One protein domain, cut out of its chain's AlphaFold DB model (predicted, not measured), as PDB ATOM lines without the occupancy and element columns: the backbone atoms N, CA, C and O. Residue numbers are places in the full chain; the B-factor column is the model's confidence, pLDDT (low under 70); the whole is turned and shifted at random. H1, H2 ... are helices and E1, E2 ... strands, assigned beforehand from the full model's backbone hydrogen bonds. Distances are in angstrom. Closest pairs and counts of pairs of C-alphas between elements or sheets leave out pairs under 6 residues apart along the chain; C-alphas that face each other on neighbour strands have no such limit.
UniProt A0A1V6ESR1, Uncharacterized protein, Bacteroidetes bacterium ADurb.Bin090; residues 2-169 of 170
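This is residues 2 to 169 of the 170 residues of an uncharacterized protein of Bacteroidetes bacterium ADurb.Bin090 (UniProt A0A1V6ESR1). Two four-stranded antiparallel sheets, E3 E4 E5 E6 and E7 E8 E11 E12, lie face to face as a sandwich, their strands at only 19 degrees to each other. Helix H1 slants over the first sheet, the small hairpin E1 E2 lies beyond that sheet on the side away from the second, and the hairpin E9 E10 lies far out at one end. The printed part has 168 residues, one named helix and then twelve named strands, H1 and E1 to E12 in order. It is mostly strand, though under half of the residues are in named elements. It is compact, with a radius of gyration of the C-alphas of 17.0 A, and elongated, spanning 60 by 39 by 30 A.

H1, residues 2 to 15, has every O i to N i+4 pair within hydrogen-bond range. E1, residues 37 to 39, and E2, residues 49 to 51, form a hairpin, with N 39 and O 49 2.7 A apart. E3, residues 70 to 74, E4, 79 to 85, E5, 95 to 102, and E6, 105 to 113, form a meander, each strand the antiparallel neighbour of the one before. N 71 and O 83 are 2.9 A apart, N 82 and O 99 2.9 A, and N 98 and O 110 2.9 A. H1 is on this sheet at a height of 10.6 A, slantwise to the strands, at 53 degrees to E3 on the local plane; the closest C-alphas of H1 and E4 are those of Cys 14 and Thr 79, 7.0 A apart. E7, residues 115 to 122, E8, 127 to 133, E11, 154 to 159, and E12, 164 to 168, form the other sheet, in that order. N 120 and O 129 are 2.8 A apart, N 130 and O 157 2.8 A, and N 158 and O 165 3.0 A. The closest C-alphas of E3 and E7 are those of Val 73 and Lys 121, 6.7 A apart. E9, residues 139 to 142, and E10, 145 to 148, form a hairpin, with N 140 and O 147 2.9 A apart; E8 and E9 are apart.

H1 begins at C-alpha 2, (4.126, 42.799, 94.307), and measures 20.5 A. E6, the longest strand, measures 24.8 A, E5 22.7 A and E7 21.3 A. E12 ends at C-alpha 168, (-25.583, 34.983, 117.418).

The C-alphas of Gly 19 and Thr 142, the two farthest apart, are 60.8 A apart. The printed part has no cut. The links H1 to E1 and E2 to E3 are long. The model's pLDDT is under 70 in residues 2 to 67 and 89 to 93.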
ATOM      1  N   LYS A   2       5.285  42.748  95.249       32.94
ATOM      2  CA  LYS A   2       4.126  42.799  94.307       32.94
ATOM      3  C   LYS A   2       2.719  42.799  94.953       32.94
ATOM      4  O   LYS A   2       1.900  43.623  94.574       32.94
ATOM      5  N   LYS A   3       2.436  41.931  95.938       48.12
ATOM      6  CA  LYS A   3       1.101  41.839  96.578       48.12
ATOM      7  C   LYS A   3       0.648  43.115  97.313       48.12
ATOM      8  O   LYS A   3      -0.516  43.480  97.202       48.12
ATOM      9  N   ILE A   4       1.555  43.824  97.992       47.97
ATOM     10  CA  ILE A   4       1.234  45.069  98.722       47.97
ATOM     11  C   ILE A   4       0.800  46.166  97.739       47.97
ATOM     12  O   ILE A   4      -0.179  46.867  97.979       47.97
ATOM     13  N   PHE A   5       1.475  46.248  96.587       45.78
ATOM     14  CA  PHE A   5       1.128  47.179  95.514       45.78
ATOM     15  C   PHE A   5      -0.303  46.954  95.000       45.78
ATOM     16  O   PHE A   5      -1.038  47.919  94.830       45.78
ATOM     17  N   TYR A   6      -0.743  45.697  94.844       49.28
ATOM     18  CA  TYR A   6      -2.132  45.400  94.468       49.28
ATOM     19  C   TYR A   6      -3.157  45.839  95.520       49.28
ATOM     20  O   TYR A   6      -4.230  46.283  95.129       49.28
ATOM     21  N   ILE A   7      -2.856  45.757  96.823       57.44
ATOM     22  CA  ILE A   7      -3.773  46.231  97.877       57.44
ATOM     23  C   ILE A   7      -3.902  47.757  97.819       57.44
ATOM     24  O   ILE A   7      -5.018  48.268  97.794       57.44
ATOM     25  N   ILE A   8      -2.781  48.481  97.718       57.72
ATOM     26  CA  ILE A   8      -2.772  49.950  97.617       57.72
ATOM     27  C   ILE A   8      -3.502  50.406  96.346       57.72
ATOM     28  O   ILE A   8      -4.415  51.225  96.423       57.72
ATOM     29  N   VAL A   9      -3.171  49.828  95.184       51.97
ATOM     30  CA  VAL A   9      -3.869  50.105  93.917       51.97
ATOM     31  C   VAL A   9      -5.355  49.758  94.013       51.97
ATOM     32  O   VAL A   9      -6.181  50.496  93.486       51.97
ATOM     33  N   PHE A  10      -5.730  48.678  94.704       57.34
ATOM     34  CA  PHE A  10      -7.133  48.293  94.819       57.34
ATOM     35  C   PHE A  10      -7.940  49.242  95.723       57.34
ATOM     36  O   PHE A  10      -9.019  49.673  95.313       57.34
ATOM     37  N   LEU A  11      -7.399  49.648  96.880       59.25
ATOM     38  CA  LEU A  11      -7.979  50.711  97.718       59.25
ATOM     39  C   LEU A  11      -8.178  51.994  96.896       59.25
ATOM     40  O   LEU A  11      -9.281  52.541  96.849       59.25
ATOM     41  N   VAL A  12      -7.152  52.398  96.140       54.81
ATOM     42  CA  VAL A  12      -7.234  53.510  95.183       54.81
ATOM     43  C   VAL A  12      -8.352  53.295  94.149       54.81
ATOM     44  O   VAL A  12      -9.104  54.230  93.903       54.81
ATOM     45  N   THR A  13      -8.564  52.095  93.593       53.84
ATOM     46  CA  THR A  13      -9.682  51.860  92.648       53.84
ATOM     47  C   THR A  13     -11.077  51.862  93.282       53.84
ATOM     48  O   THR A  13     -12.023  52.235  92.594       53.84
ATOM     49  N   CYS A  14     -11.235  51.501  94.564       55.38
ATOM     50  CA  CYS A  14     -12.503  51.721  95.274       55.38
ATOM     51  C   CYS A  14     -12.813  53.220  95.377       55.38
ATOM     52  O   CYS A  14     -13.947  53.631  95.149       55.38
ATOM     53  N   PHE A  15     -11.782  54.026  95.648       54.53
ATOM     54  CA  PHE A  15     -11.889  55.470  95.805       54.53
ATOM     55  C   PHE A  15     -11.987  56.256  94.477       54.53
ATOM     56  O   PHE A  15     -12.611  57.318  94.443       54.53
ATOM     57  N   TYR A  16     -11.397  55.787  93.374       49.72
ATOM     58  CA  TYR A  16     -11.326  56.520  92.095       49.72
ATOM     59  C   TYR A  16     -12.520  56.271  91.147       49.72
ATOM     60  O   TYR A  16     -12.358  56.070  89.943       49.72
ATOM     61  N   SER A  17     -13.753  56.361  91.657       50.00
ATOM     62  CA  SER A  17     -14.959  56.423  90.817       50.00
ATOM     63  C   SER A  17     -15.398  57.874  90.549       50.00
ATOM     64  O   SER A  17     -16.244  58.394  91.267       50.00
ATOM     65  N   HIS A  18     -14.818  58.489  89.508       43.88
ATOM     66  CA  HIS A  18     -15.260  59.708  88.790       43.88
ATOM     67  C   HIS A  18     -15.795  60.912  89.604       43.88
ATOM     68  O   HIS A  18     -16.944  60.931  90.031       43.88
ATOM     69  N   GLY A  19     -15.011  62.000  89.635       45.72
ATOM     70  CA  GLY A  19     -15.414  63.309  90.176       45.72
ATOM     71  C   GLY A  19     -15.190  63.417  91.688       45.72
ATOM     72  O   GLY A  19     -15.765  62.663  92.462       45.72
ATOM     73  N   GLN A  20     -14.315  64.328  92.122       55.94
ATOM     74  CA  GLN A  20     -13.908  64.405  93.529       55.94
ATOM     75  C   GLN A  20     -14.998  64.979  94.450       55.94
ATOM     76  O   GLN A  20     -15.299  66.168  94.398       55.94
ATOM     77  N   THR A  21     -15.452  64.153  95.391       47.56
ATOM     78  CA  THR A  21     -15.937  64.543  96.726       47.56
ATOM     79  C   THR A  21     -15.397  63.532  97.759       47.56
ATOM     80  O   THR A  21     -15.110  62.384  97.408       47.56
ATOM     81  N   GLY A  22     -15.153  63.968  99.005       53.59
ATOM     82  CA  GLY A  22     -14.647  63.115 100.104       53.59
ATOM     83  C   GLY A  22     -15.705  62.133 100.645       53.59
ATOM     84  O   GLY A  22     -16.818  62.098 100.133       53.59
ATOM     85  N   GLU A  23     -15.450  61.312 101.667       53.91
ATOM     86  CA  GLU A  23     -14.310  61.182 102.600       53.91
ATOM     87  C   GLU A  23     -14.377  59.769 103.256       53.91
ATOM     88  O   GLU A  23     -15.450  59.163 103.258       53.91
ATOM     89  N   ALA A  24     -13.281  59.195 103.788       50.19
ATOM     90  CA  ALA A  24     -13.242  57.767 104.173       50.19
ATOM     91  C   ALA A  24     -12.412  57.428 105.435       50.19
ATOM     92  O   ALA A  24     -11.417  56.714 105.324       50.19
ATOM     93  N   ILE A  25     -12.804  57.917 106.620       50.94
ATOM     94  CA  ILE A  25     -11.983  57.853 107.851       50.94
ATOM     95  C   ILE A  25     -12.334  56.712 108.834       50.94
ATOM     96  O   ILE A  25     -13.488  56.508 109.203       50.94
ATOM     97  N   TYR A  26     -11.300  56.024 109.324       49.66
ATOM     98  CA  TYR A  26     -11.234  55.137 110.489       49.66
ATOM     99  C   TYR A  26      -9.870  55.337 111.174       49.66
ATOM    100  O   TYR A  26      -8.889  55.505 110.464       49.66
ATOM    101  N   SER A  27      -9.794  55.278 112.507       49.69
ATOM    102  CA  SER A  27      -8.550  55.390 113.296       49.69
ATOM    103  C   SER A  27      -8.621  54.505 114.554       49.69
ATOM    104  O   SER A  27      -9.706  54.289 115.097       49.69
ATOM    105  N   ILE A  28      -7.467  54.075 115.069       55.19
ATOM    106  CA  ILE A  28      -7.245  53.668 116.471       55.19
ATOM    107  C   ILE A  28      -5.897  54.278 116.898       55.19
ATOM    108  O   ILE A  28      -5.009  54.369 116.054       55.19
ATOM    109  N   ILE A  29      -5.735  54.717 118.151       53.88
ATOM    110  CA  ILE A  29      -4.478  55.260 118.710       53.88
ATOM    111  C   ILE A  29      -4.390  54.864 120.188       53.88
ATOM    112  O   ILE A  29      -5.414  54.888 120.869       53.88
ATOM    113  N   ASN A  30      -3.203  54.485 120.678       51.88
ATOM    114  CA  ASN A  30      -2.994  53.978 122.038       51.88
ATOM    115  C   ASN A  30      -1.508  54.120 122.483       51.88
ATOM    116  O   ASN A  30      -0.631  53.555 121.830       51.88
ATOM    117  N   ASP A  31      -1.233  54.799 123.609       49.00
ATOM    118  CA  ASP A  31       0.135  55.106 124.103       49.00
ATOM    119  C   ASP A  31       0.759  54.064 125.083       49.00
ATOM    120  O   ASP A  31       1.976  53.909 125.132       49.00
ATOM    121  N   GLU A  32      -0.069  53.311 125.821       44.28
ATOM    122  CA  GLU A  32       0.207  52.101 126.673       44.28
ATOM    123  C   GLU A  32      -0.658  50.611 126.569       44.28
ATOM    124  O   GLU A  32      -2.568  50.101 126.410       44.28
ATOM    125  N   PRO A  33       0.587  49.886 126.680       43.31
ATOM    126  CA  PRO A  33       1.534  49.507 125.597       43.31
ATOM    127  C   PRO A  33       1.481  47.999 125.201       43.31
ATOM    128  O   PRO A  33       1.692  47.100 126.011       43.31
ATOM    129  N   GLY A  34       1.178  47.715 123.928       46.28
ATOM    130  CA  GLY A  34       0.510  46.472 123.475       46.28
ATOM    131  C   GLY A  34      -0.810  46.820 122.767       46.28
ATOM    132  O   GLY A  34      -1.851  46.218 122.991       46.28
ATOM    133  N   PHE A  35      -0.762  47.920 122.024       50.81
ATOM    134  CA  PHE A  35      -1.719  49.021 122.107       50.81
ATOM    135  C   PHE A  35      -1.855  49.573 120.678       50.81
ATOM    136  O   PHE A  35      -0.851  49.939 120.065       50.81
ATOM    137  N   ASN A  36      -3.062  49.550 120.112       60.59
ATOM    138  CA  ASN A  36      -3.250  49.381 118.667       60.59
ATOM    139  C   ASN A  36      -3.486  50.655 117.841       60.59
ATOM    140  O   ASN A  36      -4.157  51.578 118.301       60.59
ATOM    141  N   VAL A  37      -3.028  50.633 116.576       56.12
ATOM    142  CA  VAL A  37      -3.330  51.631 115.528       56.12
ATOM    143  C   VAL A  37      -3.794  50.958 114.230       56.12
ATOM    144  O   VAL A  37      -3.075  50.122 113.688       56.12
ATOM    145  N   VAL A  38      -4.953  51.359 113.689       63.91
ATOM    146  CA  VAL A  38      -5.346  51.183 112.271       63.91
ATOM    147  C   VAL A  38      -5.993  52.476 111.811       63.91
ATOM    148  O   VAL A  38      -7.004  52.865 112.382       63.91
ATOM    149  N   GLU A  39      -5.467  53.106 110.766       64.50
ATOM    150  CA  GLU A  39      -5.931  54.407 110.301       64.50
ATOM    151  C   GLU A  39      -6.127  54.469 108.777       64.50
ATOM    152  O   GLU A  39      -5.165  54.546 108.027       64.50
ATOM    153  N   ILE A  40      -7.376  54.414 108.314       63.72
ATOM    154  CA  ILE A  40      -7.793  54.610 106.912       63.72
ATOM    155  C   ILE A  40      -8.393  56.001 106.823       63.72
ATOM    156  O   ILE A  40      -9.145  56.353 107.714       63.72
ATOM    157  N   GLN A  41      -8.124  56.790 105.792       62.75
ATOM    158  CA  GLN A  41      -8.673  58.138 105.645       62.75
ATOM    159  C   GLN A  41      -8.766  58.544 104.159       62.75
ATOM    160  O   GLN A  41      -8.593  57.692 103.284       62.75
ATOM    161  N   ARG A  42      -9.079  59.810 103.823       58.50
ATOM    162  CA  ARG A  42      -9.115  60.280 102.421       58.50
ATOM    163  C   ARG A  42      -9.050  61.806 102.263       58.50
ATOM    164  O   ARG A  42      -9.639  62.510 103.063       58.50
ATOM    165  N   ASN A  43      -8.464  62.270 101.148       58.31
ATOM    166  CA  ASN A  43      -8.211  63.677 100.781       58.31
ATOM    167  C   ASN A  43      -7.178  64.321 101.719       58.31
ATOM    168  O   ASN A  43      -7.513  65.129 102.576       58.31
ATOM    169  N   ASP A  44      -5.927  63.878 101.572       53.22
ATOM    170  CA  ASP A  44      -4.728  64.265 102.341       53.22
ATOM    171  C   ASP A  44      -4.776  64.011 103.861       53.22
ATOM    172  O   ASP A  44      -3.798  64.206 104.579       53.22
ATOM    173  N   PHE A  45      -5.865  63.393 104.305       52.66
ATOM    174  CA  PHE A  45      -5.929  62.477 105.431       52.66
ATOM    175  C   PHE A  45      -5.364  61.061 105.046       52.66
ATOM    176  O   PHE A  45      -5.581  60.574 103.930       52.66
ATOM    177  N   THR A  46      -4.694  60.360 105.980       56.06
ATOM    178  CA  THR A  46      -4.003  59.033 105.937       56.06
ATOM    179  C   THR A  46      -4.767  57.816 105.336       56.06
ATOM    180  O   THR A  46      -5.425  57.070 106.046       56.06
ATOM    181  N   ILE A  47      -4.615  57.483 104.046       64.69
ATOM    182  CA  ILE A  47      -5.454  56.466 103.345       64.69
ATOM    183  C   ILE A  47      -5.409  54.969 103.784       64.69
ATOM    184  O   ILE A  47      -6.261  54.217 103.318       64.69
ATOM    185  N   PHE A  48      -4.460  54.512 104.615       66.38
ATOM    186  CA  PHE A  48      -4.442  53.230 105.378       66.38
ATOM    187  C   PHE A  48      -3.100  53.124 106.134       66.38
ATOM    188  O   PHE A  48      -2.048  53.139 105.494       66.38
ATOM    189  N   LYS A  49      -3.098  52.941 107.461       62.12
ATOM    190  CA  LYS A  49      -1.882  52.810 108.283       62.12
ATOM    191  C   LYS A  49      -2.111  51.946 109.526       62.12
ATOM    192  O   LYS A  49      -2.871  52.312 110.407       62.12
ATOM    193  N   LEU A  50      -1.435  50.805 109.610       68.62
ATOM    194  CA  LEU A  50      -1.500  49.875 110.742       68.62
ATOM    195  C   LEU A  50      -0.183  49.944 111.526       68.62
ATOM    196  O   LEU A  50       0.862  49.645 110.948       68.62
ATOM    197  N   GLU A  51      -0.226  50.257 112.822       60.62
ATOM    198  CA  GLU A  51       0.964  50.323 113.685       60.62
ATOM    199  C   GLU A  51       0.759  49.663 115.061       60.62
ATOM    200  O   GLU A  51      -0.358  49.361 115.482       60.62
ATOM    201  N   ASN A  52       1.892  49.379 115.713       54.84
ATOM    202  CA  ASN A  52       2.066  48.440 116.827       54.84
ATOM    203  C   ASN A  52       1.677  46.985 116.484       54.84
ATOM    204  O   ASN A  52       0.681  46.435 116.948       54.84
ATOM    205  N   SER A  53       2.520  46.319 115.683       54.25
ATOM    206  CA  SER A  53       2.329  44.924 115.244       54.25
ATOM    207  C   SER A  53       2.193  43.893 116.365       54.25
ATOM    208  O   SER A  53       1.774  42.777 116.089       54.25
ATOM    209  N   ASN A  54       2.559  44.247 117.597       56.50
ATOM    210  CA  ASN A  54       2.535  43.351 118.751       56.50
ATOM    211  C   ASN A  54       1.189  43.401 119.500       56.50
ATOM    212  O   ASN A  54       0.903  42.503 120.289       56.50
ATOM    213  N   GLY A  55       0.361  44.424 119.250       58.47
ATOM    214  CA  GLY A  55      -1.010  44.516 119.762       58.47
ATOM    215  C   GLY A  55      -2.050  43.809 118.880       58.47
ATOM    216  O   GLY A  55      -3.180  43.610 119.322       58.47
ATOM    217  N   TYR A  56      -1.667  43.367 117.674       65.50
ATOM    218  CA  TYR A  56      -2.489  42.566 116.764       65.50
ATOM    219  C   TYR A  56      -2.039  41.103 116.740       65.50
ATOM    220  O   TYR A  56      -0.848  40.807 116.684       65.50
ATOM    221  N   ALA A  57      -2.991  40.171 116.743       61.91
ATOM    222  CA  ALA A  57      -2.698  38.756 116.560       61.91
ATOM    223  C   ALA A  57      -2.285  38.466 115.111       61.91
ATOM    224  O   ALA A  57      -2.821  39.043 114.161       61.91
ATOM    225  N   ASN A  58      -1.405  37.478 114.934       68.38
ATOM    226  CA  ASN A  58      -1.150  36.925 113.612       68.38
ATOM    227  C   ASN A  58      -2.385  36.157 113.108       68.38
ATOM    228  O   ASN A  58      -2.634  35.012 113.491       68.38
ATOM    229  N   LEU A  59      -3.131  36.769 112.190       69.94
ATOM    230  CA  LEU A  59      -4.291  36.162 111.542       69.94
ATOM    231  C   LEU A  59      -3.913  34.981 110.641       69.94
ATOM    232  O   LEU A  59      -4.772  34.137 110.387       69.94
ATOM    233  N   SER A  60      -2.644  34.857 110.221       62.94
ATOM    234  CA  SER A  60      -2.170  33.701 109.447       62.94
ATOM    235  C   SER A  60      -2.249  32.375 110.216       62.94
ATOM    236  O   SER A  60      -2.213  31.322 109.586       62.94
ATOM    237  N   SER A  61      -2.346  32.413 111.549       62.12
ATOM    238  CA  SER A  61      -2.522  31.221 112.394       62.12
ATOM    239  C   SER A  61      -3.963  30.695 112.408       62.12
ATOM    240  O   SER A  61      -4.186  29.546 112.772       62.12
ATOM    241  N   TYR A  62      -4.936  31.524 112.012       56.31
ATOM    242  CA  TYR A  62      -6.371  31.203 112.026       56.31
ATOM    243  C   TYR A  62      -6.965  31.087 110.614       56.31
ATOM    244  O   TYR A  62      -8.011  30.468 110.417       56.31
ATOM    245  N   VAL A  63      -6.341  31.742 109.628       63.19
ATOM    246  CA  VAL A  63      -6.878  31.960 108.279       63.19
ATOM    247  C   VAL A  63      -5.721  32.104 107.286       63.19
ATOM    248  O   VAL A  63      -4.769  32.819 107.589       63.19
ATOM    249  N   PRO A  64      -5.808  31.575 106.053       59.75
ATOM    250  CA  PRO A  64      -4.935  31.995 104.958       59.75
ATOM    251  C   PRO A  64      -5.033  33.516 104.721       59.75
ATOM    252  O   PRO A  64      -5.984  34.025 104.115       59.75
ATOM    253  N   SER A  65      -4.054  34.258 105.241       64.25
ATOM    254  CA  SER A  65      -4.015  35.719 105.186       64.25
ATOM    255  C   SER A  65      -2.850  36.218 104.337       64.25
ATOM    256  O   SER A  65      -1.726  35.742 104.440       64.25
ATOM    257  N   GLU A  66      -3.133  37.224 103.511       64.75
ATOM    258  CA  GLU A  66      -2.149  37.892 102.650       64.75
ATOM    259  C   GLU A  66      -1.293  38.924 103.403       64.75
ATOM    260  O   GLU A  66      -0.370  39.513 102.839       64.75
ATOM    261  N   HIS A  67      -1.608  39.151 104.680       68.31
ATOM    262  CA  HIS A  67      -0.863  39.998 105.598       68.31
ATOM    263  C   HIS A  67      -0.943  39.415 107.017       68.31
ATOM    264  O   HIS A  67      -1.947  38.803 107.380       68.31
ATOM    265  N   LEU A  68       0.110  39.612 107.814       70.38
ATOM    266  CA  LEU A  68       0.260  39.020 109.151       70.38
ATOM    267  C   LEU A  68      -0.874  39.466 110.101       70.38
ATOM    268  O   LEU A  68      -1.574  38.652 110.692       70.38
ATOM    269  N   ASN A  69      -1.107  40.777 110.162       74.62
ATOM    270  CA  ASN A  69      -1.895  41.418 111.226       74.62
ATOM    271  C   ASN A  69      -3.336  41.794 110.819       74.62
ATOM    272  O   ASN A  69      -4.104  42.284 111.642       74.62
ATOM    273  N   PHE A  70      -3.698  41.643 109.540       80.88
ATOM    274  CA  PHE A  70      -5.052  41.915 109.044       80.88
ATOM    275  C   PHE A  70      -5.387  41.007 107.861       80.88
ATOM    276  O   PHE A  70      -4.504  40.574 107.122       80.88
ATOM    277  N   SER A  71      -6.674  40.741 107.662       83.31
ATOM    278  CA  SER A  71      -7.209  39.934 106.566       83.31
ATOM    279  C   SER A  71      -8.183  40.778 105.748       83.31
ATOM    280  O   SER A  71      -8.949  41.554 106.309       83.31
ATOM    281  N   TRP A  72      -8.166  40.652 104.420       86.25
ATOM    282  CA  TRP A  72      -9.052  41.423 103.538       86.25
ATOM    283  C   TRP A  72      -9.750  40.559 102.482       86.25
ATOM    284  O   TRP A  72      -9.290  39.448 102.181       86.25
ATOM    285  N   VAL A  73     -10.850  41.074 101.926       87.62
ATOM    286  CA  VAL A  73     -11.596  40.490 100.794       87.62
ATOM    287  C   VAL A  73     -12.324  41.574  99.987       87.62
ATOM    288  O   VAL A  73     -12.771  42.579 100.543       87.62
ATOM    289  N   ARG A  74     -12.461  41.378  98.670       88.31
ATOM    290  CA  ARG A  74     -13.342  42.178  97.801       88.31
ATOM    291  C   ARG A  74     -14.709  41.498  97.698       88.31
ATOM    292  O   ARG A  74     -14.766  40.315  97.387       88.31
ATOM    293  N   LEU A  75     -15.785  42.254  97.922       90.00
ATOM    294  CA  LEU A  75     -17.175  41.768  97.874       90.00
ATOM    295  C   LEU A  75     -17.999  42.371  96.728       90.00
ATOM    296  O   LEU A  75     -19.105  41.918  96.454       90.00
ATOM    297  N   SER A  76     -17.489  43.407  96.062       87.19
ATOM    298  CA  SER A  76     -18.054  43.921  94.812       87.19
ATOM    299  C   SER A  76     -16.992  44.724  94.042       87.19
ATOM    300  O   SER A  76     -15.899  44.966  94.572       87.19
ATOM    301  N   PRO A  77     -17.277  45.218  92.822       84.06
ATOM    302  CA  PRO A  77     -16.407  46.174  92.142       84.06
ATOM    303  C   PRO A  77     -16.011  47.383  93.008       84.06
ATOM    304  O   PRO A  77     -14.873  47.835  92.897       84.06
ATOM    305  N   VAL A  78     -16.900  47.836  93.904       83.31
ATOM    306  CA  VAL A  78     -16.741  49.031  94.757       83.31
ATOM    307  C   VAL A  78     -16.773  48.740  96.266       83.31
ATOM    308  O   VAL A  78     -16.742  49.682  97.049       83.31
ATOM    309  N   THR A  79     -16.853  47.476  96.696       86.88
ATOM    310  CA  THR A  79     -16.953  47.094  98.119       86.88
ATOM    311  C   THR A  79     -15.811  46.166  98.512       86.88
ATOM    312  O   THR A  79     -15.607  45.127  97.875       86.88
ATOM    313  N   CYS A  80     -15.116  46.477  99.603       88.31
ATOM    314  CA  CYS A  80     -14.171  45.566 100.241       88.31
ATOM    315  C   CYS A  80     -14.278  45.608 101.769       88.31
ATOM    316  O   CYS A  80     -14.887  46.509 102.347       88.31
ATOM    317  N   VAL A  81     -13.724  44.581 102.409       90.25
ATOM    318  CA  VAL A  81     -13.769  44.392 103.861       90.25
ATOM    319  C   VAL A  81     -12.366  44.141 104.378       90.25
ATOM    320  O   VAL A  81     -11.614  43.356 103.794       90.25
ATOM    321  N   LEU A  82     -12.044  44.802 105.484       88.25
ATOM    322  CA  LEU A  82     -10.805  44.689 106.238       88.25
ATOM    323  C   LEU A  82     -11.147  44.165 107.635       88.25
ATOM    324  O   LEU A  82     -12.078  44.657 108.273       88.25
ATOM    325  N   ILE A  83     -10.425  43.141 108.074       88.00
ATOM    326  CA  ILE A  83     -10.703  42.362 109.281       88.00
ATOM    327  C   ILE A  83      -9.430  42.343 110.123       88.00
ATOM    328  O   ILE A  83      -8.376  41.908 109.650       88.00
ATOM    329  N   PHE A  84      -9.547  42.795 111.364       84.12
ATOM    330  CA  PHE A  84      -8.462  42.939 112.325       84.12
ATOM    331  C   PHE A  84      -8.796  42.145 113.589       84.12
ATOM    332  O   PHE A  84      -9.966  42.051 113.966       84.12
ATOM    333  N   ASN A  85      -7.778  41.589 114.242       82.56
ATOM    334  CA  ASN A  85      -7.924  40.909 115.526       82.56
ATOM    335  C   ASN A  85      -6.762  41.282 116.438       82.56
ATOM    336  O   ASN A  85      -5.607  41.076 116.070       82.56
ATOM    337  N   GLU A  86      -7.064  41.807 117.618       78.50
ATOM    338  CA  GLU A  86      -6.043  42.143 118.611       78.50
ATOM    339  C   GLU A  86      -5.336  40.894 119.164       78.50
ATOM    340  O   GLU A  86      -5.770  39.758 118.956       78.50
ATOM    341  N   CYS A  87      -4.213  41.082 119.847       72.62
ATOM    342  CA  CYS A  87      -3.491  40.002 120.506       72.62
ATOM    343  C   CYS A  87      -4.293  39.478 121.713       72.62
ATOM    344  O   CYS A  87      -4.894  40.250 122.458       72.62
ATOM    345  N   ILE A  88      -4.311  38.159 121.916       71.19
ATOM    346  CA  ILE A  88      -4.999  37.536 123.055       71.19
ATOM    347  C   ILE A  88      -4.120  37.686 124.299       71.19
ATOM    348  O   ILE A  88      -3.074  37.046 124.409       71.19
ATOM    349  N   PHE A  89      -4.563  38.500 125.258       65.50
ATOM    350  CA  PHE A  89      -3.909  38.662 126.557       65.50
ATOM    351  C   PHE A  89      -4.685  37.924 127.657       65.50
ATOM    352  O   PHE A  89      -5.913  37.971 127.693       65.50
ATOM    353  N   ALA A  90      -3.974  37.232 128.556       66.00
ATOM    354  CA  ALA A  90      -4.536  36.534 129.726       66.00
ATOM    355  C   ALA A  90      -5.793  35.667 129.439       66.00
ATOM    356  O   ALA A  90      -6.735  35.628 130.234       66.00
ATOM    357  N   SER A  91      -5.819  34.991 128.282       64.75
ATOM    358  CA  SER A  91      -6.942  34.163 127.797       64.75
ATOM    359  C   SER A  91      -8.300  34.883 127.692       64.75
ATOM    360  O   SER A  91      -9.346  34.229 127.652       64.75
ATOM    361  N   GLN A  92      -8.295  36.219 127.622       67.06
ATOM    362  CA  GLN A  92      -9.474  37.033 127.328       67.06
ATOM    363  C   GLN A  92      -9.708  37.138 125.810       67.06
ATOM    364  O   GLN A  92      -8.745  37.113 125.040       67.06
ATOM    365  N   PRO A  93     -10.967  37.266 125.355       67.06
ATOM    366  CA  PRO A  93     -11.273  37.439 123.938       67.06
ATOM    367  C   PRO A  93     -10.717  38.760 123.392       67.06
ATOM    368  O   PRO A  93     -11.067  39.841 123.865       67.06
ATOM    369  N   SER A  94      -9.878  38.659 122.360       75.12
ATOM    370  CA  SER A  94      -9.324  39.790 121.609       75.12
ATOM    371  C   SER A  94     -10.416  40.621 120.928       75.12
ATOM    372  O   SER A  94     -11.458  40.090 120.539       75.12
ATOM    373  N   MET A  95     -10.189  41.923 120.730       81.56
ATOM    374  CA  MET A  95     -11.117  42.738 119.948       81.56
ATOM    375  C   MET A  95     -11.038  42.361 118.463       81.56
ATOM    376  O   MET A  95      -9.979  42.444 117.837       81.56
ATOM    377  N   VAL A  96     -12.177  41.976 117.886       86.75
ATOM    378  CA  VAL A  96     -12.352  41.803 116.442       86.75
ATOM    379  C   VAL A  96     -12.968  43.072 115.878       86.75
ATOM    380  O   VAL A  96     -14.105  43.418 116.212       86.75
ATOM    381  N   SER A  97     -12.226  43.732 114.993       86.75
ATOM    382  CA  SER A  97     -12.650  44.933 114.274       86.75
ATOM    383  C   SER A  97     -12.873  44.617 112.795       86.75
ATOM    384  O   SER A  97     -12.046  43.959 112.160       86.75
ATOM    385  N   ILE A  98     -13.986  45.091 112.226       89.38
ATOM    386  CA  ILE A  98     -14.292  44.962 110.795       89.38
ATOM    387  C   ILE A  98     -14.658  46.322 110.218       89.38
ATOM    388  O   ILE A  98     -15.634  46.955 110.634       89.38
ATOM    389  N   VAL A  99     -13.903  46.724 109.200       87.81
ATOM    390  CA  VAL A  99     -14.119  47.949 108.433       87.81
ATOM    391  C   VAL A  99     -14.585  47.577 107.032       87.81
ATOM    392  O   VAL A  99     -13.942  46.782 106.345       87.81
ATOM    393  N   VAL A 100     -15.697  48.164 106.598       88.31
ATOM    394  CA  VAL A 100     -16.147  48.112 105.202       88.31
ATOM    395  C   VAL A 100     -15.713  49.393 104.513       88.31
ATOM    396  O   VAL A 100     -15.969  50.483 105.023       88.31
ATOM    397  N   ILE A 101     -15.115  49.259 103.333       86.06
ATOM    398  CA  ILE A 101     -14.962  50.361 102.384       86.06
ATOM    399  C   ILE A 101     -15.986  50.138 101.273       86.06
ATOM    400  O   ILE A 101     -16.027  49.062 100.669       86.06
ATOM    401  N   HIS A 102     -16.830  51.135 101.018       85.38
ATOM    402  CA  HIS A 102     -17.821  51.109  99.946       85.38
ATOM    403  C   HIS A 102     -17.773  52.414  99.152       85.38
ATOM    404  O   HIS A 102     -18.068  53.486  99.682       85.38
ATOM    405  N   LYS A 103     -17.432  52.312  97.861       83.50
ATOM    406  CA  LYS A 103     -17.153  53.453  96.978       83.50
ATOM    407  C   LYS A 103     -16.151  54.399  97.659       83.50
ATOM    408  O   LYS A 103     -15.005  54.031  97.898       83.50
ATOM    409  N   ASN A 104     -16.619  55.592  98.021       74.19
ATOM    410  CA  ASN A 104     -15.820  56.680  98.550       74.19
ATOM    411  C   ASN A 104     -15.761  56.747 100.080       74.19
ATOM    412  O   ASN A 104     -15.083  57.639 100.570       74.19
ATOM    413  N   GLU A 105     -16.417  55.833 100.804       75.56
ATOM    414  CA  GLU A 105     -16.556  55.849 102.268       75.56
ATOM    415  C   GLU A 105     -15.883  54.630 102.924       75.56
ATOM    416  O   GLU A 105     -15.944  53.524 102.385       75.56
ATOM    417  N   ALA A 106     -15.329  54.802 104.128       80.56
ATOM    418  CA  ALA A 106     -14.868  53.720 105.005       80.56
ATOM    419  C   ALA A 106     -15.597  53.801 106.353       80.56
ATOM    420  O   ALA A 106     -15.764  54.891 106.895       80.56
ATOM    421  N   LYS A 107     -16.070  52.663 106.879       82.62
ATOM    422  CA  LYS A 107     -16.867  52.592 108.117       82.62
ATOM    423  C   LYS A 107     -16.508  51.360 108.945       82.62
ATOM    424  O   LYS A 107     -16.579  50.236 108.449       82.62
ATOM    425  N   LEU A 108     -16.192  51.571 110.223       84.69
ATOM    426  CA  LEU A 108     -16.153  50.509 111.230       84.69
ATOM    427  C   LEU A 108     -17.586  50.013 111.471       84.69
ATOM    428  O   LEU A 108     -18.419  50.755 111.988       84.69
ATOM    429  N   ILE A 109     -17.877  48.772 111.086       86.88
ATOM    430  CA  ILE A 109     -19.220  48.173 111.210       86.88
ATOM    431  C   ILE A 109     -19.310  47.118 112.316       86.88
ATOM    432  O   ILE A 109     -20.405  46.719 112.710       86.88
ATOM    433  N   PHE A 110     -18.167  46.650 112.815       89.12
ATOM    434  CA  PHE A 110     -18.087  45.672 113.888       89.12
ATOM    435  C   PHE A 110     -16.855  45.956 114.739       89.12
ATOM    436  O   PHE A 110     -15.773  46.146 114.193       89.12
ATOM    437  N   ASN A 111     -17.026  45.976 116.059       87.06
ATOM    438  CA  ASN A 111     -15.939  46.066 117.026       87.06
ATOM    439  C   ASN A 111     -16.404  45.384 118.321       87.06
ATOM    440  O   ASN A 111     -17.281  45.921 119.005       87.06
ATOM    441  N   LYS A 112     -15.937  44.160 118.600       86.88
ATOM    442  CA  LYS A 112     -16.347  43.380 119.788       86.88
ATOM    443  C   LYS A 112     -15.227  42.458 120.288       86.88
ATOM    444  O   LYS A 112     -14.564  41.855 119.447       86.88
ATOM    445  N   PRO A 113     -15.081  42.260 121.613       86.06
ATOM    446  CA  PRO A 113     -14.168  41.268 122.171       86.06
ATOM    447  C   PRO A 113     -14.738  39.863 121.935       86.06
ATOM    448  O   PRO A 113     -15.695  39.451 122.595       86.06
ATOM    449  N   LEU A 114     -14.200  39.154 120.941       87.50
ATOM    450  CA  LEU A 114     -14.614  37.812 120.520       87.50
ATOM    451  C   LEU A 114     -13.407  37.070 119.936       87.50
ATOM    452  O   LEU A 114     -12.633  37.647 119.183       87.50
ATOM    453  N   PHE A 115     -13.279  35.770 120.188       85.00
ATOM    454  CA  PHE A 115     -12.275  34.969 119.487       85.00
ATOM    455  C   PHE A 115     -12.701  34.745 118.029       85.00
ATOM    456  O   PHE A 115     -13.871  34.456 117.761       85.00
ATOM    457  N   ILE A 116     -11.759  34.807 117.084       86.56
ATOM    458  CA  ILE A 116     -11.983  34.291 115.729       86.56
ATOM    459  C   ILE A 116     -11.876  32.769 115.778       86.56
ATOM    460  O   ILE A 116     -10.819  32.224 116.080       86.56
ATOM    461  N   HIS A 117     -12.978  32.097 115.456       84.75
ATOM    462  CA  HIS A 117     -13.028  30.644 115.325       84.75
ATOM    463  C   HIS A 117     -12.633  30.216 113.902       84.75
ATOM    464  O   HIS A 117     -11.876  29.268 113.727       84.75
ATOM    465  N   SER A 118     -13.106  30.931 112.873       86.31
ATOM    466  CA  SER A 118     -12.674  30.732 111.481       86.31
ATOM    467  C   SER A 118     -13.018  31.925 110.582       86.31
ATOM    468  O   SER A 118     -13.918  32.710 110.886       86.31
ATOM    469  N   ILE A 119     -12.342  32.042 109.435       88.00
ATOM    470  CA  ILE A 119     -12.789  32.878 108.309       88.00
ATOM    471  C   ILE A 119     -12.666  32.073 107.017       88.00
ATOM    472  O   ILE A 119     -11.592  31.568 106.698       88.00
ATOM    473  N   SER A 120     -13.745  32.025 106.245       88.88
ATOM    474  CA  SER A 120     -13.757  31.576 104.855       88.88
ATOM    475  C   SER A 120     -14.120  32.755 103.951       88.88
ATOM    476  O   SER A 120     -15.034  33.526 104.249       88.88
ATOM    477  N   LYS A 121     -13.362  32.960 102.874       89.25
ATOM    478  CA  LYS A 121     -13.470  34.148 102.015       89.25
ATOM    479  C   LYS A 121     -12.994  33.851 100.596       89.25
ATOM    480  O   LYS A 121     -12.055  33.084 100.413       89.25
ATOM    481  N   SER A 122     -13.593  34.511  99.609       86.50
ATOM    482  CA  SER A 122     -13.211  34.376  98.202       86.50
ATOM    483  C   SER A 122     -13.428  35.686  97.452       86.50
ATOM    484  O   SER A 122     -14.551  36.166  97.326       86.50
ATOM    485  N   THR A 123     -12.347  36.261  96.922       85.25
ATOM    486  CA  THR A 123     -12.404  37.445  96.044       85.25
ATOM    487  C   THR A 123     -12.942  37.098  94.649       85.25
ATOM    488  O   THR A 123     -13.465  37.975  93.969       85.25
ATOM    489  N   ALA A 124     -12.837  35.835  94.216       86.12
ATOM    490  CA  ALA A 124     -13.368  35.386  92.926       86.12
ATOM    491  C   ALA A 124     -14.897  35.237  92.965       86.12
ATOM    492  O   ALA A 124     -15.584  35.671  92.046       86.12
ATOM    493  N   GLU A 125     -15.429  34.691  94.060       86.62
ATOM    494  CA  GLU A 125     -16.869  34.465  94.263       86.62
ATOM    495  C   GLU A 125     -17.543  35.615  95.037       86.62
ATOM    496  O   GLU A 125     -18.736  35.564  95.312       86.62
ATOM    497  N   SER A 126     -16.786  36.666  95.389       88.88
ATOM    498  CA  SER A 126     -17.237  37.808  96.207       88.88
ATOM    499  C   SER A 126     -17.883  37.393  97.540       88.88
ATOM    500  O   SER A 126     -18.884  37.961  97.971       88.88
ATOM    501  N   PHE A 127     -17.300  36.389  98.198       90.44
ATOM    502  CA  PHE A 127     -17.841  35.713  99.378       90.44
ATOM    503  C   PHE A 127     -17.034  36.006 100.654       90.44
ATOM    504  O   PHE A 127     -15.802  36.073 100.629       90.44
ATOM    505  N   LEU A 128     -17.736  36.111 101.787       93.06
ATOM    506  CA  LEU A 128     -17.163  36.199 103.132       93.06
ATOM    507  C   LEU A 128     -18.087  35.534 104.157       93.06
ATOM    508  O   LEU A 128     -19.276  35.848 104.216       93.06
ATOM    509  N   ASN A 129     -17.507  34.689 105.005       93.12
ATOM    510  CA  ASN A 129     -18.104  34.129 106.209       93.12
ATOM    511  C   ASN A 129     -17.034  34.076 107.319       93.12
ATOM    512  O   ASN A 129     -15.943  33.548 107.119       93.12
ATOM    513  N   ILE A 130     -17.338  34.650 108.478       91.88
ATOM    514  CA  ILE A 130     -16.500  34.708 109.677       91.88
ATOM    515  C   ILE A 130     -17.281  34.018 110.793       91.88
ATOM    516  O   ILE A 130     -18.381  34.461 111.133       91.88
ATOM    517  N   THR A 131     -16.698  32.994 111.406       91.56
ATOM    518  CA  THR A 131     -17.220  32.414 112.647       91.56
ATOM    519  C   THR A 131     -16.454  33.003 113.828       91.56
ATOM    520  O   THR A 131     -15.223  32.950 113.871       91.56
ATOM    521  N   LEU A 132     -17.183  33.564 114.789       91.50
ATOM    522  CA  LEU A 132     -16.665  34.147 116.027       91.50
ATOM    523  C   LEU A 132     -17.171  33.359 117.238       91.50
ATOM    524  O   LEU A 132     -18.223  32.729 117.166       91.50
ATOM    525  N   GLN A 133     -16.463  33.430 118.360       89.50
ATOM    526  CA  GLN A 133     -16.773  32.697 119.590       89.50
ATOM    527  C   GLN A 133     -16.684  33.634 120.806       89.50
ATOM    528  O   GLN A 133     -15.706  34.365 120.955       89.50
ATOM    529  N   SER A 134     -17.705  33.632 121.675       89.38
ATOM    530  CA  SER A 134     -17.781  34.558 122.826       89.38
ATOM    531  C   SER A 134     -17.354  33.986 124.177       89.38
ATOM    532  O   SER A 134     -17.252  34.745 125.135       89.38
ATOM    533  N   ASN A 135     -17.140  32.676 124.289       86.19
ATOM    534  CA  ASN A 135     -16.574  32.045 125.480       86.19
ATOM    535  C   ASN A 135     -15.139  31.584 125.218       86.19
ATOM    536  O   ASN A 135     -14.825  31.079 124.139       86.19
ATOM    537  N   THR A 136     -14.290  31.691 126.236       83.75
ATOM    538  CA  THR A 136     -13.046  30.919 126.291       83.75
ATOM    539  C   THR A 136     -13.427  29.441 126.395       83.75
ATOM    540  O   THR A 136     -14.291  29.083 127.197       83.75
ATOM    541  N   LEU A 137     -12.834  28.591 125.553       82.31
ATOM    542  CA  LEU A 137     -12.956  27.142 125.682       82.31
ATOM    543  C   LEU A 137     -11.756  26.603 126.453       82.31
ATOM    544  O   LEU A 137     -10.611  26.873 126.094       82.31
ATOM    545  N   GLU A 138     -12.034  25.812 127.480       82.56
ATOM    546  CA  GLU A 138     -11.037  24.969 128.130       82.56
ATOM    547  C   GLU A 138     -10.848  23.682 127.317       82.56
ATOM    548  O   GLU A 138     -11.808  23.134 126.765       82.56
ATOM    549  N   TYR A 139      -9.609  23.196 127.253       83.44
ATOM    550  CA  TYR A 139      -9.242  21.972 126.549       83.44
ATOM    551  C   TYR A 139      -8.545  21.011 127.515       83.44
ATOM    552  O   TYR A 139      -7.597  21.390 128.200       83.44
ATOM    553  N   GLY A 140      -9.021  19.768 127.552       86.56
ATOM    554  CA  GLY A 140      -8.350  18.635 128.185       86.56
ATOM    555  C   GLY A 140      -7.787  17.679 127.133       86.56
ATOM    556  O   GLY A 140      -7.643  18.043 125.968       86.56
ATOM    557  N   GLY A 141      -7.508  16.437 127.524       85.50
ATOM    558  CA  GLY A 141      -6.860  15.453 126.648       85.50
ATOM    559  C   GLY A 141      -5.335  15.560 126.698       85.50
ATOM    560  O   GLY A 141      -4.778  15.932 127.732       85.50
ATOM    561  N   THR A 142      -4.660  15.208 125.603       86.38
ATOM    562  CA  THR A 142      -3.194  15.319 125.478       86.38
ATOM    563  C   THR A 142      -2.824  16.461 124.521       86.38
ATOM    564  O   THR A 142      -3.675  16.881 123.734       86.38
ATOM    565  N   PRO A 143      -1.582  16.982 124.535       79.31
ATOM    566  CA  PRO A 143      -1.171  18.059 123.627       79.31
ATOM    567  C   PRO A 143      -1.323  17.719 122.134       79.31
ATOM    568  O   PRO A 143      -1.522  18.614 121.317       79.31
ATOM    569  N   GLU A 144      -1.251  16.435 121.778       87.88
ATOM    570  CA  GLU A 144      -1.412  15.920 120.413       87.88
ATOM    571  C   GLU A 144      -2.884  15.686 120.030       87.88
ATOM    572  O   GLU A 144      -3.201  15.563 118.848       87.88
ATOM    573  N   SER A 145      -3.781  15.602 121.020       86.56
ATOM    574  CA  SER A 145      -5.216  15.353 120.842       86.56
ATOM    575  C   SER A 145      -6.039  16.129 121.889       86.56
ATOM    576  O   SER A 145      -6.576  15.539 122.838       86.56
ATOM    577  N   PRO A 146      -6.110  17.471 121.767       83.69
ATOM    578  CA  PRO A 146      -6.854  18.314 122.693       83.69
ATOM    579  C   PRO A 146      -8.367  18.195 122.464       83.69
ATOM    580  O   PRO A 146      -8.865  18.323 121.344       83.69
ATOM    581  N   VAL A 147      -9.119  18.009 123.547       86.06
ATOM    582  CA  VAL A 147     -10.582  17.857 123.547       86.06
ATOM    583  C   VAL A 147     -11.209  19.042 124.274       86.06
ATOM    584  O   VAL A 147     -10.906  19.283 125.442       86.06
ATOM    585  N   ALA A 148     -12.097  19.776 123.599       84.25
ATOM    586  CA  ALA A 148     -12.831  20.883 124.210       84.25
ATOM    587  C   ALA A 148     -13.756  20.373 125.331       84.25
ATOM    588  O   ALA A 148     -14.560  19.466 125.116       84.25
ATOM    589  N   LEU A 149     -13.668  20.983 126.513       86.25
ATOM    590  CA  LEU A 149     -14.437  20.605 127.708       86.25
ATOM    591  C   LEU A 149     -15.814  21.294 127.789       86.25
ATOM    592  O   LEU A 149     -16.544  21.126 128.763       86.25
ATOM    593  N   GLY A 150     -16.184  22.065 126.764       84.94
ATOM    594  CA  GLY A 150     -17.452  22.780 126.679       84.94
ATOM    595  C   GLY A 150     -17.865  23.074 125.237       84.94
ATOM    596  O   GLY A 150     -17.103  22.863 124.294       84.94
ATOM    597  N   ILE A 151     -19.090  23.574 125.065       86.38
ATOM    598  CA  ILE A 151     -19.640  23.938 123.753       86.38
ATOM    599  C   ILE A 151     -19.221  25.383 123.408       86.38
ATOM    600  O   ILE A 151     -19.362  26.276 124.253       86.38
ATOM    601  N   PRO A 152     -18.718  25.667 122.191       86.19
ATOM    602  CA  PRO A 152     -18.441  27.036 121.763       86.19
ATOM    603  C   PRO A 152     -19.744  27.820 121.542       86.19
ATOM    604  O   PRO A 152     -20.628  27.397 120.800       86.19
ATOM    605  N   SER A 153     -19.855  29.004 122.144       90.44
ATOM    606  CA  SER A 153     -20.949  29.947 121.893       90.44
ATOM    607  C   SER A 153     -20.610  30.776 120.656       90.44
ATOM    608  O   SER A 153     -19.906  31.790 120.738       90.44
ATOM    609  N   LEU A 154     -21.056  30.276 119.502       92.44
ATOM    610  CA  LEU A 154     -20.689  30.788 118.185       92.44
ATOM    611  C   LEU A 154     -21.586  31.931 117.689       92.44
ATOM    612  O   LEU A 154     -22.756  32.075 118.044       92.44
ATOM    613  N   HIS A 155     -21.018  32.741 116.805       93.50
ATOM    614  CA  HIS A 155     -21.669  33.828 116.082       93.50
ATOM    615  C   HIS A 155     -21.145  33.812 114.648       93.50
ATOM    616  O   HIS A 155     -20.001  33.424 114.411       93.50
ATOM    617  N   THR A 156     -21.945  34.257 113.686       94.06
ATOM    618  CA  THR A 156     -21.541  34.306 112.275       94.06
ATOM    619  C   THR A 156     -21.688  35.716 111.735       94.06
ATOM    620  O   THR A 156     -22.737  36.337 111.918       94.06
ATOM    621  N   ILE A 157     -20.659  36.203 111.041       94.12
ATOM    622  CA  ILE A 157     -20.728  37.388 110.183       94.12
ATOM    623  C   ILE A 157     -20.566  36.931 108.738       94.12
ATOM    624  O   ILE A 157     -19.580  36.273 108.422       94.12
ATOM    625  N   TRP A 158     -21.501  37.260 107.849       94.38
ATOM    626  CA  TRP A 158     -21.425  36.826 106.451       94.38
ATOM    627  C   TRP A 158     -21.986  37.854 105.476       94.38
ATOM    628  O   TRP A 158     -22.832  38.676 105.828       94.38
ATOM    629  N   TRP A 159     -21.503  37.795 104.239       92.06
ATOM    630  CA  TRP A 159     -22.025  38.571 103.118       92.06
ATOM    631  C   TRP A 159     -23.135  37.788 102.418       92.06
ATOM    632  O   TRP A 159     -22.932  36.631 102.055       92.06
ATOM    633  N   ASP A 160     -24.299  38.409 102.215       88.25
ATOM    634  CA  ASP A 160     -25.428  37.799 101.493       88.25
ATOM    635  C   ASP A 160     -25.511  38.193 100.004       88.25
ATOM    636  O   ASP A 160     -26.468  37.832  99.323       88.25
ATOM    637  N   GLY A 161     -24.525  38.949  99.510       83.81
ATOM    638  CA  GLY A 161     -24.532  39.580  98.186       83.81
ATOM    639  C   GLY A 161     -24.784  41.094  98.213       83.81
ATOM    640  O   GLY A 161     -24.432  41.772  97.251       83.81
ATOM    641  N   ASN A 162     -25.343  41.638  99.303       82.56
ATOM    642  CA  ASN A 162     -25.708  43.059  99.420       82.56
ATOM    643  C   ASN A 162     -25.455  43.667 100.819       82.56
ATOM    644  O   ASN A 162     -25.157  44.855 100.937       82.56
ATOM    645  N   VAL A 163     -25.571  42.873 101.884       84.00
ATOM    646  CA  VAL A 163     -25.448  43.296 103.286       84.00
ATOM    647  C   VAL A 163     -24.518  42.342 104.034       84.00
ATOM    648  O   VAL A 163     -24.609  41.121 103.888       84.00
ATOM    649  N   LEU A 164     -23.642  42.890 104.884       86.75
ATOM    650  CA  LEU A 164     -22.909  42.084 105.858       86.75
ATOM    651  C   LEU A 164     -23.795  41.872 107.092       86.75
ATOM    652  O   LEU A 164     -24.115  42.816 107.813       86.75
ATOM    653  N   ARG A 165     -24.235  40.633 107.304       89.50
ATOM    654  CA  ARG A 165     -25.129  40.232 108.397       89.50
ATOM    655  C   ARG A 165     -24.325  39.723 109.583       89.50
ATOM    656  O   ARG A 165     -23.242  39.184 109.398       89.50
ATOM    657  N   TYR A 166     -24.889  39.846 110.782       90.62
ATOM    658  CA  TYR A 166     -24.380  39.253 112.020       90.62
ATOM    659  C   TYR A 166     -25.506  38.479 112.707       90.62
ATOM    660  O   TYR A 166     -26.610  39.006 112.860       90.62
ATOM    661  N   ILE A 167     -25.232  37.250 113.141       91.38
ATOM    662  CA  ILE A 167     -26.149  36.447 113.954       91.38
ATOM    663  C   ILE A 167     -25.393  35.812 115.119       91.38
ATOM    664  O   ILE A 167     -24.315  35.248 114.935       91.38
ATOM    665  N   LYS A 168     -25.978  35.865 116.317       84.56
ATOM    666  CA  LYS A 168     -25.583  34.983 117.418       84.56
ATOM    667  C   LYS A 168     -26.252  33.626 117.197       84.56
ATOM    668  O   LYS A 168     -27.479  33.578 117.101       84.56
ATOM    669  N   GLN A 169     -25.472  32.549 117.128       77.94
ATOM    670  CA  GLN A 169     -26.030  31.197 117.149       77.94
ATOM    671  C   GLN A 169     -26.541  30.902 118.573       77.94
ATOM    672  O   GLN A 169     -26.019  31.445 119.553       77.94
TER     673      GLN A 169